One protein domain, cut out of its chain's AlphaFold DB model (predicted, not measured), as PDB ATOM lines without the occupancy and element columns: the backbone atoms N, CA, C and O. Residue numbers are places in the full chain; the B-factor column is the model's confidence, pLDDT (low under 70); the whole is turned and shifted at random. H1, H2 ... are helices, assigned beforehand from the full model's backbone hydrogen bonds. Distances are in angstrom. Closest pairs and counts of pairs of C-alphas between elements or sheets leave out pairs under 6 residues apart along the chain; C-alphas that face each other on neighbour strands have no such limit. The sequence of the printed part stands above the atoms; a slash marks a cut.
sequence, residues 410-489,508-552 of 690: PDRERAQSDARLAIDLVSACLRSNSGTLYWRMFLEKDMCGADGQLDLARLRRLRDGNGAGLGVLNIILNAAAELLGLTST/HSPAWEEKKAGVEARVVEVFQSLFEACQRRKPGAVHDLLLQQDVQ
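What this domain is: This is residues 410 to 489 and 508 to 552 of the 690 residues of an uncharacterized protein of Gonium pectorale (UniProt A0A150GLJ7). H1, H2, H4 and H5 form an up-and-down bundle, each running against the one before, with H3 crossing H1 and short H6 folded back on H5. The printed part has 125 residues with six named helices, H1 to H6 in chain order, and no named strand: all helix. It is compact, with a radius of gyration of the C-alphas of 14.5 A, and elongated, 48 by 28 by 24 A.

Where its parts are: H1, residues 410 to 431, begins at C-alpha 410 (131.625, 174.943, 207.238) and is 31.9 A long. H2 is residues 435 to 446, H3 456 to 465, H4 472 to 483. H5, residues 510 to 537, is 40.9 A long; H6, residues 541 to 546, ends at C-alpha 546 (157.289, 167.786, 212.913).

How they stand to each other: H1, with residues 422 to 429, touches H2 in a hairpin; the closest C-alphas, Cys 429 and Gly 435, are 3.7 A apart. H1, with residues 412 to 419, touches H3 about perpendicular at 87 degrees, closest at C-alphas 416 and 465, 3.7 A. H5, with residues 519 to 527, touches H4, opposite ways at a shallow 15 degrees, closest at C-alphas 519 and 480, 6.5 A. H2 and H4 are apart. Every O i to N i+4 pair is within hydrogen-bond range but in H3, 4 of 6.

The domain as a whole: C-alphas 451 and 509, the farthest apart, are 48.7 A apart. Residues 490 to 507 are cut out; C-alphas 489 and 508 are 20.3 A apart. Of the links printed whole, none is long. Residues 488 to 489 have pLDDT under 70.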
ATOM      1  N   PRO A 410     131.395 174.135 206.035       82.31
ATOM      2  CA  PRO A 410     131.625 174.943 207.238       82.31
ATOM      3  C   PRO A 410     132.966 174.683 207.942       82.31
ATOM      4  O   PRO A 410     133.572 175.607 208.492       82.31
ATOM      5  N   ASP A 411     133.460 173.441 207.929       86.81
ATOM      6  CA  ASP A 411     134.735 173.094 208.565       86.81
ATOM      7  C   ASP A 411     135.913 173.671 207.778       86.81
ATOM      8  O   ASP A 411     136.898 174.140 208.361       86.81
ATOM      9  N   ARG A 412     135.783 173.715 206.449       87.56
ATOM     10  CA  ARG A 412     136.786 174.298 205.562       87.56
ATOM     11  C   ARG A 412     136.865 175.815 205.711       87.56
ATOM     12  O   ARG A 412     137.969 176.357 205.770       87.56
ATOM     13  N   GLU A 413     135.731 176.508 205.773       90.12
ATOM     14  CA  GLU A 413     135.700 177.959 206.003       90.12
ATOM     15  C   GLU A 413     136.307 178.328 207.357       90.12
ATOM     16  O   GLU A 413     137.131 179.244 207.447       90.12
ATOM     17  N   ARG A 414     135.973 177.564 208.404       90.62
ATOM     18  CA  ARG A 414     136.575 177.737 209.727       90.62
ATOM     19  C   ARG A 414     138.086 177.530 209.684       90.62
ATOM     20  O   ARG A 414     138.817 178.390 210.166       90.62
ATOM     21  N   ALA A 415     138.564 176.457 209.053       90.69
ATOM     22  CA  ALA A 415     139.996 176.214 208.900       90.69
ATOM     23  C   ALA A 415     140.701 177.358 208.148       90.69
ATOM     24  O   ALA A 415     141.811 177.743 208.517       90.69
ATOM     25  N   GLN A 416     140.073 177.925 207.109       92.12
ATOM     26  CA  GLN A 416     140.613 179.083 206.387       92.12
ATOM     27  C   GLN A 416     140.700 180.329 207.268       92.12
ATOM     28  O   GLN A 416     141.708 181.036 207.222       92.12
ATOM     29  N   SER A 417     139.662 180.597 208.063       94.00
ATOM     30  CA  SER A 417     139.651 181.699 209.027       94.00
ATOM     31  C   SER A 417     140.770 181.538 210.060       94.00
ATOM     32  O   SER A 417     141.586 182.442 210.240       94.00
ATOM     33  N   ASP A 418     140.894 180.344 210.645       92.56
ATOM     34  CA  ASP A 418     141.930 180.029 211.631       92.56
ATOM     35  C   ASP A 418     143.341 180.146 211.041       92.56
ATOM     36  O   ASP A 418     144.251 180.660 211.689       92.56
ATOM     37  N   ALA A 419     143.536 179.704 209.794       92.00
ATOM     38  CA  ALA A 419     144.819 179.816 209.107       92.00
ATOM     39  C   ALA A 419     145.210 181.279 208.853       92.00
ATOM     40  O   ALA A 419     146.380 181.626 209.018       92.00
ATOM     41  N   ARG A 420     144.253 182.144 208.487       92.94
ATOM     42  CA  ARG A 420     144.492 183.592 208.341       92.94
ATOM     43  C   ARG A 420     144.858 184.223 209.678       92.94
ATOM     44  O   ARG A 420     145.889 184.882 209.763       92.94
ATOM     45  N   LEU A 421     144.084 183.935 210.725       91.62
ATOM     46  CA  LEU A 421     144.360 184.433 212.070       91.62
ATOM     47  C   LEU A 421     145.747 183.990 212.558       91.62
ATOM     48  O   LEU A 421     146.515 184.805 213.065       91.62
ATOM     49  N   ALA A 422     146.119 182.725 212.336       91.31
ATOM     50  CA  ALA A 422     147.451 182.225 212.660       91.31
ATOM     51  C   ALA A 422     148.556 182.996 211.914       91.31
ATOM     52  O   ALA A 422     149.552 183.368 212.531       91.31
ATOM     53  N   ILE A 423     148.391 183.271 210.613       92.38
ATOM     54  CA  ILE A 423     149.353 184.056 209.817       92.38
ATOM     55  C   ILE A 423     149.508 185.474 210.379       92.38
ATOM     56  O   ILE A 423     150.640 185.940 210.550       92.38
ATOM     57  N   ASP A 424     148.400 186.149 210.678       91.31
ATOM     58  CA  ASP A 424     148.403 187.528 211.169       91.31
ATOM     59  C   ASP A 424     149.085 187.625 212.537       91.31
ATOM     60  O   ASP A 424     149.969 188.462 212.753       91.31
ATOM     61  N   LEU A 425     148.747 186.709 213.446       92.19
ATOM     62  CA  LEU A 425     149.322 186.664 214.786       92.19
ATOM     63  C   LEU A 425     150.804 186.306 214.766       92.19
ATOM     64  O   LEU A 425     151.601 186.970 215.429       92.19
ATOM     65  N   VAL A 426     151.206 185.313 213.973       91.56
ATOM     66  CA  VAL A 426     152.622 184.975 213.775       91.56
ATOM     67  C   VAL A 426     153.376 186.173 213.206       91.56
ATOM     68  O   VAL A 426     154.446 186.518 213.703       91.56
ATOM     69  N   SER A 427     152.820 186.857 212.209       91.12
ATOM     70  CA  SER A 427     153.447 188.045 211.625       91.12
ATOM     71  C   SER A 427     153.634 189.155 212.663       91.12
ATOM     72  O   SER A 427     154.693 189.787 212.704       91.12
ATOM     73  N   ALA A 428     152.655 189.359 213.550       89.69
ATOM     74  CA  ALA A 428     152.765 190.291 214.670       89.69
ATOM     75  C   ALA A 428     153.848 189.867 215.689       89.69
ATOM     76  O   ALA A 428     154.638 190.715 216.122       89.69
ATOM     77  N   CYS A 429     153.947 188.570 216.011       90.12
ATOM     78  CA  CYS A 429     155.005 187.990 216.861       90.12
ATOM     79  C   CYS A 429     156.395 188.226 216.306       90.12
ATOM     80  O   CYS A 429     157.297 188.664 217.012       90.12
ATOM     81  N   LEU A 430     156.585 187.952 215.020       92.06
ATOM     82  CA  LEU A 430     157.906 188.038 214.415       92.06
ATOM     83  C   LEU A 430     158.373 189.488 214.245       92.06
ATOM     84  O   LEU A 430     159.576 189.734 214.165       92.06
ATOM     85  N   ARG A 431     157.452 190.460 214.233       91.44
ATOM     86  CA  ARG A 431     157.772 191.893 214.161       91.44
ATOM     87  C   ARG A 431     157.975 192.537 215.533       91.44
ATOM     88  O   ARG A 431     158.782 193.458 215.634       91.44
ATOM     89  N   SER A 432     157.298 192.063 216.581       88.44
ATOM     90  CA  SER A 432     157.258 192.731 217.891       88.44
ATOM     91  C   SER A 432     157.318 191.755 219.069       88.44
ATOM     92  O   SER A 432     156.718 190.687 219.033       88.44
ATOM     93  N   ASN A 433     157.992 192.148 220.155       79.19
ATOM     94  CA  ASN A 433     158.105 191.315 221.361       79.19
ATOM     95  C   ASN A 433     156.755 191.092 222.068       79.19
ATOM     96  O   ASN A 433     156.571 190.087 222.748       79.19
ATOM     97  N   SER A 434     155.798 192.009 221.906       80.06
ATOM     98  CA  SER A 434     154.445 191.872 222.460       80.06
ATOM     99  C   SER A 434     153.623 190.791 221.758       80.06
ATOM    100  O   SER A 434     152.678 190.268 222.349       80.06
ATOM    101  N   GLY A 435     153.985 190.411 220.528       79.50
ATOM    102  CA  GLY A 435     153.229 189.424 219.766       79.50
ATOM    103  C   GLY A 435     153.199 188.038 220.416       79.50
ATOM    104  O   GLY A 435     152.170 187.372 220.350       79.50
ATOM    105  N   THR A 436     154.250 187.641 221.146       84.81
ATOM    106  CA  THR A 436     154.313 186.337 221.829       84.81
ATOM    107  C   THR A 436     153.136 186.116 222.790       84.81
ATOM    108  O   THR A 436     152.663 184.988 222.930       84.81
ATOM    109  N   LEU A 437     152.612 187.179 223.419       88.00
ATOM    110  CA  LEU A 437     151.411 187.101 224.258       88.00
ATOM    111  C   LEU A 437     150.175 186.729 223.427       88.00
ATOM    112  O   LEU A 437     149.430 185.828 223.808       88.00
ATOM    113  N   TYR A 438     149.975 187.390 222.284       89.44
ATOM    114  CA  TYR A 438     148.835 187.129 221.406       89.44
ATOM    115  C   TYR A 438     148.885 185.724 220.807       89.44
ATOM    116  O   TYR A 438     147.853 185.066 220.724       89.44
ATOM    117  N   TRP A 439     150.075 185.220 220.466       93.00
ATOM    118  CA  TRP A 439     150.228 183.830 220.032       93.00
ATOM    119  C   TRP A 439     149.837 182.828 221.118       93.00
ATOM    120  O   TRP A 439     149.107 181.880 220.841       93.00
ATOM    121  N   ARG A 440     150.261 183.046 222.370       92.31
ATOM    122  CA  ARG A 440     149.821 182.189 223.482       92.31
ATOM    123  C   ARG A 440     148.314 182.259 223.680       92.31
ATOM    124  O   ARG A 440     147.689 181.215 223.809       92.31
ATOM    125  N   MET A 441     147.728 183.456 223.638       91.94
ATOM    126  CA  MET A 441     146.275 183.617 223.728       91.94
ATOM    127  C   MET A 441     145.546 182.869 222.613       91.94
ATOM    128  O   MET A 441     144.551 182.213 222.888       91.94
ATOM    129  N   PHE A 442     146.063 182.906 221.388       93.94
ATOM    130  CA  PHE A 442     145.505 182.142 220.278       93.94
ATOM    131  C   PHE A 442     145.558 180.635 220.524       93.94
ATOM    132  O   PHE A 442     144.562 179.946 220.330       93.94
ATOM    133  N   LEU A 443     146.679 180.112 221.026       93.50
ATOM    134  CA  LEU A 443     146.775 178.694 221.375       93.50
ATOM    135  C   LEU A 443     145.847 178.298 222.533       93.50
ATOM    136  O   LEU A 443     145.265 177.219 222.496       93.50
ATOM    137  N   GLU A 444     145.724 179.150 223.551       91.69
ATOM    138  CA  GLU A 444     145.017 178.851 224.806       91.69
ATOM    139  C   GLU A 444     143.517 179.161 224.768       91.69
ATOM    140  O   GLU A 444     142.761 178.595 225.558       91.69
ATOM    141  N   LYS A 445     143.076 180.062 223.889       91.50
ATOM    142  CA  LYS A 445     141.674 180.489 223.787       91.50
ATOM    143  C   LYS A 445     141.076 180.100 222.449       91.50
ATOM    144  O   LYS A 445     140.077 179.389 222.417       91.50
ATOM    145  N   ASP A 446     141.709 180.524 221.362       92.38
ATOM    146  CA  ASP A 446     141.106 180.405 220.035       92.38
ATOM    147  C   ASP A 446     141.232 178.990 219.478       92.38
ATOM    148  O   ASP A 446     140.315 178.527 218.814       92.38
ATOM    149  N   MET A 447     142.324 178.282 219.778       93.94
ATOM    150  CA  MET A 447     142.592 176.917 219.310       93.94
ATOM    151  C   MET A 447     142.201 175.832 220.314       93.94
ATOM    152  O   MET A 447     142.427 174.649 220.053       93.94
ATOM    153  N   CYS A 448     141.614 176.203 221.451       93.44
ATOM    154  CA  CYS A 448     141.124 175.242 222.426       93.44
ATOM    155  C   CYS A 448     139.743 174.694 222.042       93.44
ATOM    156  O   CYS A 448     138.909 175.384 221.456       93.44
ATOM    157  N   GLY A 449     139.511 173.426 222.372       91.38
ATOM    158  CA  GLY A 449     138.198 172.803 222.304       91.38
ATOM    159  C   GLY A 449     137.308 173.215 223.479       91.38
ATOM    160  O   GLY A 449     137.710 173.963 224.370       91.38
ATOM    161  N   ALA A 450     136.093 172.666 223.516       90.19
ATOM    162  CA  ALA A 450     135.142 172.902 224.608       90.19
ATOM    163  C   ALA A 450     135.656 172.434 225.987       90.19
ATOM    164  O   ALA A 450     135.168 172.897 227.012       90.19
ATOM    165  N   ASP A 451     136.648 171.538 226.020       90.94
ATOM    166  CA  ASP A 451     137.323 171.078 227.238       90.94
ATOM    167  C   ASP A 451     138.434 172.034 227.718       90.94
ATOM    168  O   ASP A 451     139.145 171.723 228.675       90.94
ATOM    169  N   GLY A 452     138.606 173.185 227.056       90.75
ATOM    170  CA  GLY A 452     139.653 174.162 227.357       90.75
ATOM    171  C   GLY A 452     141.066 173.660 227.046       90.75
ATOM    172  O   GLY A 452     142.039 174.261 227.493       90.75
ATOM    173  N   GLN A 453     141.193 172.545 226.323       91.81
ATOM    174  CA  GLN A 453     142.472 171.978 225.908       91.81
ATOM    175  C   GLN A 453     142.717 172.253 224.431       91.81
ATOM    176  O   GLN A 453     141.776 172.339 223.646       91.81
ATOM    177  N   LEU A 454     143.989 172.323 224.035       94.38
ATOM    178  CA  LEU A 454     144.372 172.547 222.643       94.38
ATOM    179  C   LEU A 454     143.735 171.493 221.716       94.38
ATOM    180  O   LEU A 454     143.988 170.289 221.852       94.38
ATOM    181  N   ASP A 455     142.944 171.947 220.743       95.56
ATOM    182  CA  ASP A 455     142.365 171.097 219.707       95.56
ATOM    183  C   ASP A 455     143.429 170.793 218.643       95.56
ATOM    184  O   ASP A 455     143.638 171.518 217.667       95.56
ATOM    185  N   LEU A 456     144.122 169.670 218.842       94.25
ATOM    186  CA  LEU A 456     145.164 169.189 217.934       94.25
ATOM    187  C   LEU A 456     144.643 168.898 216.522       94.25
ATOM    188  O   LEU A 456     145.412 169.000 215.565       94.25
ATOM    189  N   ALA A 457     143.373 168.514 216.375       93.56
ATOM    190  CA  ALA A 457     142.795 168.258 215.062       93.56
ATOM    191  C   ALA A 457     142.596 169.581 214.317       93.56
ATOM    192  O   ALA A 457     142.994 169.698 213.159       93.56
ATOM    193  N   ARG A 458     142.087 170.608 215.005       94.38
ATOM    194  CA  ARG A 458     141.971 171.967 214.458       94.38
ATOM    195  C   ARG A 458     143.331 172.559 214.099       94.38
ATOM    196  O   ARG A 458     143.487 173.102 213.011       94.38
ATOM    197  N   LEU A 459     144.339 172.370 214.952       94.25
ATOM    198  CA  LEU A 459     145.710 172.800 214.673       94.25
ATOM    199  C   LEU A 459     146.281 172.145 213.405       94.25
ATOM    200  O   LEU A 459     146.947 172.808 212.612       94.25
ATOM    201  N   ARG A 460     146.006 170.854 213.178       92.06
ATOM    202  CA  ARG A 460     146.417 170.160 211.945       92.06
ATOM    203  C   ARG A 460     145.680 170.687 210.721       92.06
ATOM    204  O   ARG A 460     146.328 170.906 209.698       92.06
ATOM    205  N   ARG A 461     144.376 170.946 210.856       93.06
ATOM    206  CA  ARG A 461     143.513 171.491 209.798       93.06
ATOM    207  C   ARG A 461     143.889 172.903 209.355       93.06
ATOM    208  O   ARG A 461     143.487 173.308 208.269       93.06
ATOM    209  N   LEU A 462     144.728 173.627 210.103       93.81
ATOM    210  CA  LEU A 462     145.330 174.871 209.600       93.81
ATOM    211  C   LEU A 462     146.014 174.667 208.244       93.81
ATOM    212  O   LEU A 462     146.008 175.573 207.416       93.81
ATOM    213  N   ARG A 463     146.554 173.466 207.993       94.62
ATOM    214  CA  ARG A 463     147.103 173.100 206.688       94.62
ATOM    215  C   ARG A 463     146.061 173.179 205.580       94.62
ATOM    216  O   ARG A 463     146.345 173.741 204.529       94.62
ATOM    217  N   ASP A 464     144.882 172.627 205.821       91.38
ATOM    218  CA  ASP A 464     143.833 172.470 204.815       91.38
ATOM    219  C   ASP A 464     143.074 173.796 204.594       91.38
ATOM    220  O   ASP A 464     142.600 174.087 203.493       91.38
ATOM    221  N   GLY A 465     143.047 174.656 205.619       89.75
ATOM    222  CA  GLY A 465     142.568 176.036 205.539       89.75
ATOM    223  C   GLY A 465     143.558 177.030 204.923       89.75
ATOM    224  O   GLY A 465     143.171 178.090 204.427       89.75
ATOM    225  N   ASN A 466     144.851 176.723 204.919       92.00
ATOM    226  CA  ASN A 466     145.849 177.589 204.313       92.00
ATOM    227  C   ASN A 466     145.775 177.499 202.777       92.00
ATOM    228  O   ASN A 466     145.887 176.420 202.202       92.00
ATOM    229  N   GLY A 467     145.656 178.635 202.080       89.38
ATOM    230  CA  GLY A 467     145.549 178.655 200.612       89.38
ATOM    231  C   GLY A 467     146.762 178.081 199.859       89.38
ATOM    232  O   GLY A 467     146.627 177.682 198.703       89.38
ATOM    233  N   ALA A 468     147.930 178.020 200.504       90.19
ATOM    234  CA  ALA A 468     149.140 177.368 200.003       90.19
ATOM    235  C   ALA A 468     149.337 175.945 200.571       90.19
ATOM    236  O   ALA A 468     150.316 175.278 200.241       90.19
ATOM    237  N   GLY A 469     148.416 175.463 201.410       94.19
ATOM    238  CA  GLY A 469     148.478 174.135 202.008       94.19
ATOM    239  C   GLY A 469     149.590 173.974 203.042       94.19
ATOM    240  O   GLY A 469     150.121 172.875 203.189       94.19
ATOM    241  N   LEU A 470     150.016 175.056 203.702       94.44
ATOM    242  CA  LEU A 470     151.111 175.034 204.675       94.44
ATOM    243  C   LEU A 470     150.621 174.590 206.057       94.44
ATOM    244  O   LEU A 470     149.721 175.204 206.620       94.44
ATOM    245  N   GLY A 471     151.264 173.575 206.638       94.19
ATOM    246  CA  GLY A 471     151.078 173.231 208.051       94.19
ATOM    247  C   GLY A 471     151.561 174.341 208.990       94.19
ATOM    248  O   GLY A 471     152.340 175.202 208.582       94.19
ATOM    249  N   VAL A 472     151.147 174.313 210.261       95.69
ATOM    250  CA  VAL A 472     151.390 175.421 211.211       95.69
ATOM    251  C   VAL A 472     152.871 175.789 211.359       95.69
ATOM    252  O   VAL A 472     153.216 176.969 211.376       95.69
ATOM    253  N   LEU A 473     153.773 174.801 211.378       97.31
ATOM    254  CA  LEU A 473     155.212 175.067 211.454       97.31
ATOM    255  C   LEU A 473     155.723 175.760 210.188       97.31
ATOM    256  O   LEU A 473     156.488 176.717 210.276       97.31
ATOM    257  N   ASN A 474     155.259 175.332 209.013       96.75
ATOM    258  CA  ASN A 474     155.627 175.966 207.751       96.75
ATOM    259  C   ASN A 474     154.997 177.352 207.600       96.75
ATOM    260  O   ASN A 474     155.642 178.216 207.013       96.75
ATOM    261  N   ILE A 475     153.801 177.604 208.143       95.50
ATOM    262  CA  ILE A 475     153.223 178.956 208.218       95.50
ATOM    263  C   ILE A 475     154.192 179.886 208.957       95.50
ATOM    264  O   ILE A 475     154.575 180.928 208.426       95.50
ATOM    265  N   ILE A 476     154.658 179.466 210.137       97.06
ATOM    266  CA  ILE A 476     155.588 180.246 210.962       97.06
ATOM    267  C   ILE A 476     156.916 180.491 210.240       97.06
ATOM    268  O   ILE A 476     157.405 181.621 210.192       97.06
ATOM    269  N   LEU A 477     157.492 179.451 209.636       97.62
ATOM    270  CA  LEU A 477     158.777 179.554 208.941       97.62
ATOM    271  C   LEU A 477     158.700 180.394 207.666       97.62
ATOM    272  O   LEU A 477     159.640 181.132 207.377       97.62
ATOM    273  N   ASN A 478     157.604 180.312 206.906       95.50
ATOM    274  CA  ASN A 478     157.430 181.137 205.710       95.50
ATOM    275  C   ASN A 478     157.198 182.608 206.075       95.50
ATOM    276  O   ASN A 478     157.780 183.470 205.424       95.50
ATOM    277  N   ALA A 479     156.457 182.905 207.151       94.88
ATOM    278  CA  ALA A 479     156.327 184.273 207.659       94.88
ATOM    279  C   ALA A 479     157.687 184.852 208.100       94.88
ATOM    280  O   ALA A 479     158.006 186.008 207.814       94.88
ATOM    281  N   ALA A 480     158.534 184.036 208.739       96.31
ATOM    282  CA  ALA A 480     159.902 184.421 209.081       96.31
ATOM    283  C   ALA A 480     160.765 184.660 207.834       96.31
ATOM    284  O   ALA A 480     161.455 185.676 207.747       96.31
ATOM    285  N   ALA A 481     160.702 183.758 206.852       95.50
ATOM    286  CA  ALA A 481     161.429 183.895 205.596       95.50
ATOM    287  C   ALA A 481     161.003 185.157 204.824       95.50
ATOM    288  O   ALA A 481     161.859 185.876 204.312       95.50
ATOM    289  N   GLU A 482     159.710 185.474 204.792       94.00
ATOM    290  CA  GLU A 482     159.184 186.693 204.174       94.00
ATOM    291  C   GLU A 482     159.680 187.959 204.888       94.00
ATOM    292  O   GLU A 482     160.184 188.875 204.238       94.00
ATOM    293  N   LEU A 483     159.650 187.991 206.225       93.31
ATOM    294  CA  LEU A 483     160.159 189.122 207.015       93.31
ATOM    295  C   LEU A 483     161.667 189.375 206.809       93.31
ATOM    296  O   LEU A 483     162.153 190.510 206.936       93.31
ATOM    297  N   LEU A 484     162.410 188.313 206.497       93.44
ATOM    298  CA  LEU A 484     163.836 188.349 206.174       93.44
ATOM    299  C   LEU A 484     164.123 188.621 204.690       93.44
ATOM    300  O   LEU A 484     165.291 188.767 204.330       93.44
ATOM    301  N   GLY A 485     163.094 188.722 203.843       93.38
ATOM    302  CA  GLY A 485     163.246 188.922 202.400       93.38
ATOM    303  C   GLY A 485     163.840 187.710 201.674       93.38
ATOM    304  O   GLY A 485     164.463 187.865 200.629       93.38
ATOM    305  N   LEU A 486     163.683 186.507 202.234       90.81
ATOM    306  CA  LEU A 486     164.213 185.251 201.691       90.81
ATOM    307  C   LEU A 486     163.259 184.577 200.692       90.81
ATOM    308  O   LEU A 486     163.647 183.638 199.994       90.81
ATOM    309  N   THR A 487     162.007 185.030 200.618       88.25
ATOM    310  CA  THR A 487     161.011 184.541 199.660       88.25
ATOM    311  C   THR A 487     160.997 185.410 198.399       88.25
ATOM    312  O   THR A 487     161.100 186.634 198.451       88.25
ATOM    313  N   SER A 488     160.847 184.781 197.229       64.75
ATOM    314  CA  SER A 488     160.860 185.473 195.929       64.75
ATOM    315  C   SER A 488     159.690 186.442 195.733       64.75
ATOM    316  O   SER A 488     159.760 187.323 194.879       64.75
ATOM    317  N   THR A 489     158.614 186.296 196.508       52.47
ATOM    318  CA  THR A 489     157.460 187.203 196.484       52.47
ATOM    319  C   THR A 489     157.829 188.605 196.962       52.47
ATOM    320  O   THR A 489     157.406 189.571 196.335       52.47
ATOM    321  N   HIS A 508     174.702 189.121 204.104       83.38
ATOM    322  CA  HIS A 508     175.888 188.866 204.927       83.38
ATOM    323  C   HIS A 508     176.349 190.109 205.702       83.38
ATOM    324  O   HIS A 508     177.443 190.130 206.263       83.38
ATOM    325  N   SER A 509     175.557 191.186 205.707       90.75
ATOM    326  CA  SER A 509     175.876 192.349 206.533       90.75
ATOM    327  C   SER A 509     175.647 192.022 208.017       90.75
ATOM    328  O   SER A 509     174.690 191.311 208.333       90.75
ATOM    329  N   PRO A 510     176.458 192.562 208.947       91.69
ATOM    330  CA  PRO A 510     176.258 192.340 210.381       91.69
ATOM    331  C   PRO A 510     174.842 192.696 210.857       91.69
ATOM    332  O   PRO A 510     174.252 191.959 211.638       91.69
ATOM    333  N   ALA A 511     174.263 193.777 210.321       92.25
ATOM    334  CA  ALA A 511     172.893 194.196 210.621       92.25
ATOM    335  C   ALA A 511     171.843 193.181 210.136       92.25
ATOM    336  O   ALA A 511     170.854 192.925 210.824       92.25
ATOM    337  N   TRP A 512     172.054 192.579 208.959       92.69
ATOM    338  CA  TRP A 512     171.169 191.533 208.454       92.69
ATOM    339  C   TRP A 512     171.261 190.262 209.304       92.69
ATOM    340  O   TRP A 512     170.225 189.697 209.650       92.69
ATOM    341  N   GLU A 513     172.469 189.848 209.698       93.44
ATOM    342  CA  GLU A 513     172.671 188.690 210.579       93.44
ATOM    343  C   GLU A 513     172.054 188.912 211.968       93.44
ATOM    344  O   GLU A 513     171.408 188.015 212.508       93.44
ATOM    345  N   GLU A 514     172.161 190.120 212.529       94.75
ATOM    346  CA  GLU A 514     171.501 190.485 213.787       94.75
ATOM    347  C   GLU A 514     169.970 190.437 213.657       94.75
ATOM    348  O   GLU A 514     169.288 189.805 214.474       94.75
ATOM    349  N   LYS A 515     169.414 191.021 212.584       94.44
ATOM    350  CA  LYS A 515     167.976 190.947 212.283       94.44
ATOM    351  C   LYS A 515     167.519 189.494 212.143       94.44
ATOM    352  O   LYS A 515     166.504 189.114 212.731       94.44
ATOM    353  N   LYS A 516     168.260 188.679 211.390       95.19
ATOM    354  CA  LYS A 516     167.996 187.249 211.208       95.19
ATOM    355  C   LYS A 516     168.013 186.510 212.538       95.19
ATOM    356  O   LYS A 516     167.038 185.832 212.854       95.19
ATOM    357  N   ALA A 517     169.050 186.697 213.348       95.81
ATOM    358  CA  ALA A 517     169.159 186.081 214.664       95.81
ATOM    359  C   ALA A 517     167.981 186.456 215.581       95.81
ATOM    360  O   ALA A 517     167.473 185.589 216.297       95.81
ATOM    361  N   GLY A 518     167.517 187.710 215.531       95.38
ATOM    362  CA  GLY A 518     166.347 188.179 216.278       95.38
ATOM    363  C   GLY A 518     165.019 187.595 215.780       95.38
ATOM    364  O   GLY A 518     164.143 187.271 216.581       95.38
ATOM    365  N   VAL A 519     164.839 187.426 214.467       96.00
ATOM    366  CA  VAL A 519     163.657 186.737 213.910       96.00
ATOM    367  C   VAL A 519     163.678 185.249 214.267       96.00
ATOM    368  O   VAL A 519     162.678 184.737 214.762       96.00
ATOM    369  N   GLU A 520     164.809 184.564 214.097       97.31
ATOM    370  CA  GLU A 520     164.937 183.142 214.431       97.31
ATOM    371  C   GLU A 520     164.742 182.866 215.929       97.31
ATOM    372  O   GLU A 520     164.129 181.861 216.284       97.31
ATOM    373  N   ALA A 521     165.203 183.759 216.813       96.12
ATOM    374  CA  ALA A 521     164.937 183.657 218.249       96.12
ATOM    375  C   ALA A 521     163.429 183.660 218.550       96.12
ATOM    376  O   ALA A 521     162.945 182.805 219.286       96.12
ATOM    377  N   ARG A 522     162.678 184.565 217.914       95.94
ATOM    378  CA  ARG A 522     161.220 184.653 218.076       95.94
ATOM    379  C   ARG A 522     160.495 183.448 217.486       95.94
ATOM    380  O   ARG A 522     159.551 182.958 218.094       95.94
ATOM    381  N   VAL A 523     160.957 182.912 216.353       97.00
ATOM    382  CA  VAL A 523     160.433 181.639 215.822       97.00
ATOM    383  C   VAL A 523     160.601 180.514 216.845       97.00
ATOM    384  O   VAL A 523     159.661 179.754 217.068       97.00
ATOM    385  N   VAL A 524     161.766 180.423 217.495       97.31
ATOM    386  CA  VAL A 524     162.012 179.423 218.544       97.31
ATOM    387  C   VAL A 524     161.052 179.599 219.727       97.31
ATOM    388  O   VAL A 524     160.505 178.608 220.194       97.31
ATOM    389  N   GLU A 525     160.769 180.826 220.173       95.50
ATOM    390  CA  GLU A 525     159.784 181.082 221.243       95.50
ATOM    391  C   GLU A 525     158.352 180.667 220.851       95.50
ATOM    392  O   GLU A 525     157.624 180.043 221.635       95.50
ATOM    393  N   VAL A 526     157.943 180.980 219.617       95.75
ATOM    394  CA  VAL A 526     156.639 180.587 219.058       95.75
ATOM    395  C   VAL A 526     156.535 179.060 218.973       95.75
ATOM    396  O   VAL A 526     155.524 178.485 219.380       95.75
ATOM    397  N   PHE A 527     157.588 178.378 218.518       97.25
ATOM    398  CA  PHE A 527     157.631 176.916 218.491       97.25
ATOM    399  C   PHE A 527     157.635 176.296 219.881       97.25
ATOM    400  O   PHE A 527     156.917 175.325 220.104       97.25
ATOM    401  N   GLN A 528     158.395 176.852 220.822       96.62
ATOM    402  CA  GLN A 528     158.445 176.352 222.189       96.62
ATOM    403  C   GLN A 528     157.058 176.405 222.840       96.62
ATOM    404  O   GLN A 528     156.585 175.392 223.346       96.62
ATOM    405  N   SER A 529     156.367 177.546 222.755       95.56
ATOM    406  CA  SER A 529     155.004 177.676 223.293       95.56
ATOM    407  C   SER A 529     154.005 176.720 222.627       95.56
ATOM    408  O   SER A 529     153.195 176.099 223.316       95.56
ATOM    409  N   LEU A 530     154.106 176.527 221.307       96.25
ATOM    410  CA  LEU A 530     153.297 175.549 220.578       96.25
ATOM    411  C   LEU A 530     153.568 174.112 221.042       96.25
ATOM    412  O   LEU A 530     152.635 173.335 221.251       96.25
ATOM    413  N   PHE A 531     154.838 173.747 221.200       96.94
ATOM    414  CA  PHE A 531     155.240 172.396 221.575       96.94
ATOM    415  C   PHE A 531     154.851 172.077 223.012       96.94
ATOM    416  O   PHE A 531     154.325 170.993 223.258       96.94
ATOM    417  N   GLU A 532     155.021 173.020 223.936       95.44
ATOM    418  CA  GLU A 532     154.551 172.886 225.314       95.44
ATOM    419  C   GLU A 532     153.031 172.672 225.362       95.44
ATOM    420  O   GLU A 532     152.562 171.751 226.033       95.44
ATOM    421  N   ALA A 533     152.255 173.459 224.609       94.44
ATOM    422  CA  ALA A 533     150.803 173.295 224.535       94.44
ATOM    423  C   ALA A 533     150.406 171.920 223.960       94.44
ATOM    424  O   ALA A 533     149.528 171.241 224.496       94.44
ATOM    425  N   CYS A 534     151.103 171.458 222.916       95.62
ATOM    426  CA  CYS A 534     150.881 170.138 222.326       95.62
ATOM    427  C   CYS A 534     151.229 168.995 223.290       95.62
ATOM    428  O   CYS A 534     150.458 168.045 223.416       95.62
ATOM    429  N   GLN A 535     152.367 169.084 223.984       94.69
ATOM    430  CA  GLN A 535     152.843 168.058 224.916       94.69
ATOM    431  C   GLN A 535     151.922 167.899 226.124       94.69
ATOM    432  O   GLN A 535     151.656 166.764 226.518       94.69
ATOM    433  N   ARG A 536     151.390 169.006 226.669       93.38
ATOM    434  CA  ARG A 536     150.395 168.972 227.756       93.38
ATOM    435  C   ARG A 536     149.159 168.161 227.368       93.38
ATOM    436  O   ARG A 536     148.620 167.440 228.201       93.38
ATOM    437  N   ARG A 537     148.728 168.249 226.104       92.12
ATOM    438  CA  ARG A 537     147.560 167.518 225.598       92.12
ATOM    439  C   ARG A 537     147.876 166.071 225.228       92.12
ATOM    440  O   ARG A 537     147.129 165.166 225.589       92.12
ATOM    441  N   LYS A 538     148.937 165.847 224.450       93.44
ATOM    442  CA  LYS A 538     149.334 164.521 223.960       93.44
ATOM    443  C   LYS A 538     150.847 164.505 223.695       93.44
ATOM    444  O   LYS A 538     151.281 165.140 222.735       93.44
ATOM    445  N   PRO A 539     151.652 163.716 224.433       88.25
ATOM    446  CA  PRO A 539     153.112 163.677 224.269       88.25
ATOM    447  C   PRO A 539     153.606 163.406 222.834       88.25
ATOM    448  O   PRO A 539     154.647 163.917 222.434       88.25
ATOM    449  N   GLY A 540     152.845 162.657 222.025       89.56
ATOM    450  CA  GLY A 540     153.165 162.392 220.614       89.56
ATOM    451  C   GLY A 540     152.774 163.499 219.623       89.56
ATOM    452  O   GLY A 540     153.160 163.434 218.464       89.56
ATOM    453  N   ALA A 541     152.029 164.527 220.037       93.44
ATOM    454  CA  ALA A 541     151.505 165.534 219.113       93.44
ATOM    455  C   ALA A 541     152.594 166.387 218.452       93.44
ATOM    456  O   ALA A 541     152.455 166.750 217.287       93.44
ATOM    457  N   VAL A 542     153.684 166.673 219.170       95.12
ATOM    458  CA  VAL A 542     154.837 167.396 218.609       95.12
ATOM    459  C   VAL A 542     155.464 166.611 217.465       95.12
ATOM    460  O   VAL A 542     155.805 167.184 216.436       95.12
ATOM    461  N   HIS A 543     155.571 165.293 217.621       94.00
ATOM    462  CA  HIS A 543     156.106 164.432 216.580       94.00
ATOM    463  C   HIS A 543     155.245 164.488 215.307       94.00
ATOM    464  O   HIS A 543     155.774 164.697 214.215       94.00
ATOM    465  N   ASP A 544     153.921 164.426 215.467       93.19
ATOM    466  CA  ASP A 544     152.973 164.539 214.355       93.19
ATOM    467  C   ASP A 544     153.082 165.904 213.638       93.19
ATOM    468  O   ASP A 544     152.969 165.972 212.416       93.19
ATOM    469  N   LEU A 545     153.344 166.995 214.373       94.75
ATOM    470  CA  LEU A 545     153.575 168.322 213.780       94.75
ATOM    471  C   LEU A 545     154.907 168.412 213.030       94.75
ATOM    472  O   LEU A 545     154.966 169.018 211.963       94.75
ATOM    473  N   LEU A 546     155.973 167.809 213.561       95.62
ATOM    474  CA  LEU A 546     157.289 167.786 212.913       95.62
ATOM    475  C   LEU A 546     157.276 167.008 211.589       95.62
ATOM    476  O   LEU A 546     158.029 167.345 210.673       95.62
ATOM    477  N   LEU A 547     156.416 165.992 211.485       95.12
ATOM    478  CA  LEU A 547     156.178 165.233 210.257       95.12
ATOM    479  C   LEU A 547     155.115 165.849 209.345       95.12
ATOM    480  O   LEU A 547     154.929 165.359 208.231       95.12
ATOM    481  N   GLN A 548     154.425 166.910 209.774       95.56
ATOM    482  CA  GLN A 548     153.405 167.539 208.948       95.56
ATOM    483  C   GLN A 548     154.049 168.131 207.690       95.56
ATOM    484  O   GLN A 548     154.827 169.084 207.742       95.56
ATOM    485  N   GLN A 549     153.688 167.550 206.552       95.00
ATOM    486  CA  GLN A 549     154.081 168.007 205.230       95.00
ATOM    487  C   GLN A 549     153.057 169.006 204.685       95.00
ATOM    488  O   GLN A 549     151.848 168.837 204.902       95.00
ATOM    489  N   ASP A 550     153.535 170.036 203.983       94.31
ATOM    490  CA  ASP A 550     152.658 170.898 203.186       94.31
ATOM    491  C   ASP A 550     152.010 170.138 202.019       94.31
ATOM    492  O   ASP A 550     152.450 169.056 201.642       94.31
ATOM    493  N   VAL A 551     150.932 170.674 201.450       92.56
ATOM    494  CA  VAL A 551     150.187 169.983 200.381       92.56
ATOM    495  C   VAL A 551     150.906 170.071 199.032       92.56
ATOM    496  O   VAL A 551     150.838 169.151 198.217       92.56
ATOM    497  N   GLN A 552     151.582 171.190 198.757       90.06
ATOM    498  CA  GLN A 552     152.091 171.475 197.416       90.06
ATOM    499  C   GLN A 552     153.386 170.716 197.100       90.06
ATOM    500  O   GLN A 552     153.531 170.160 196.004       90.06
TER     501      GLN A 552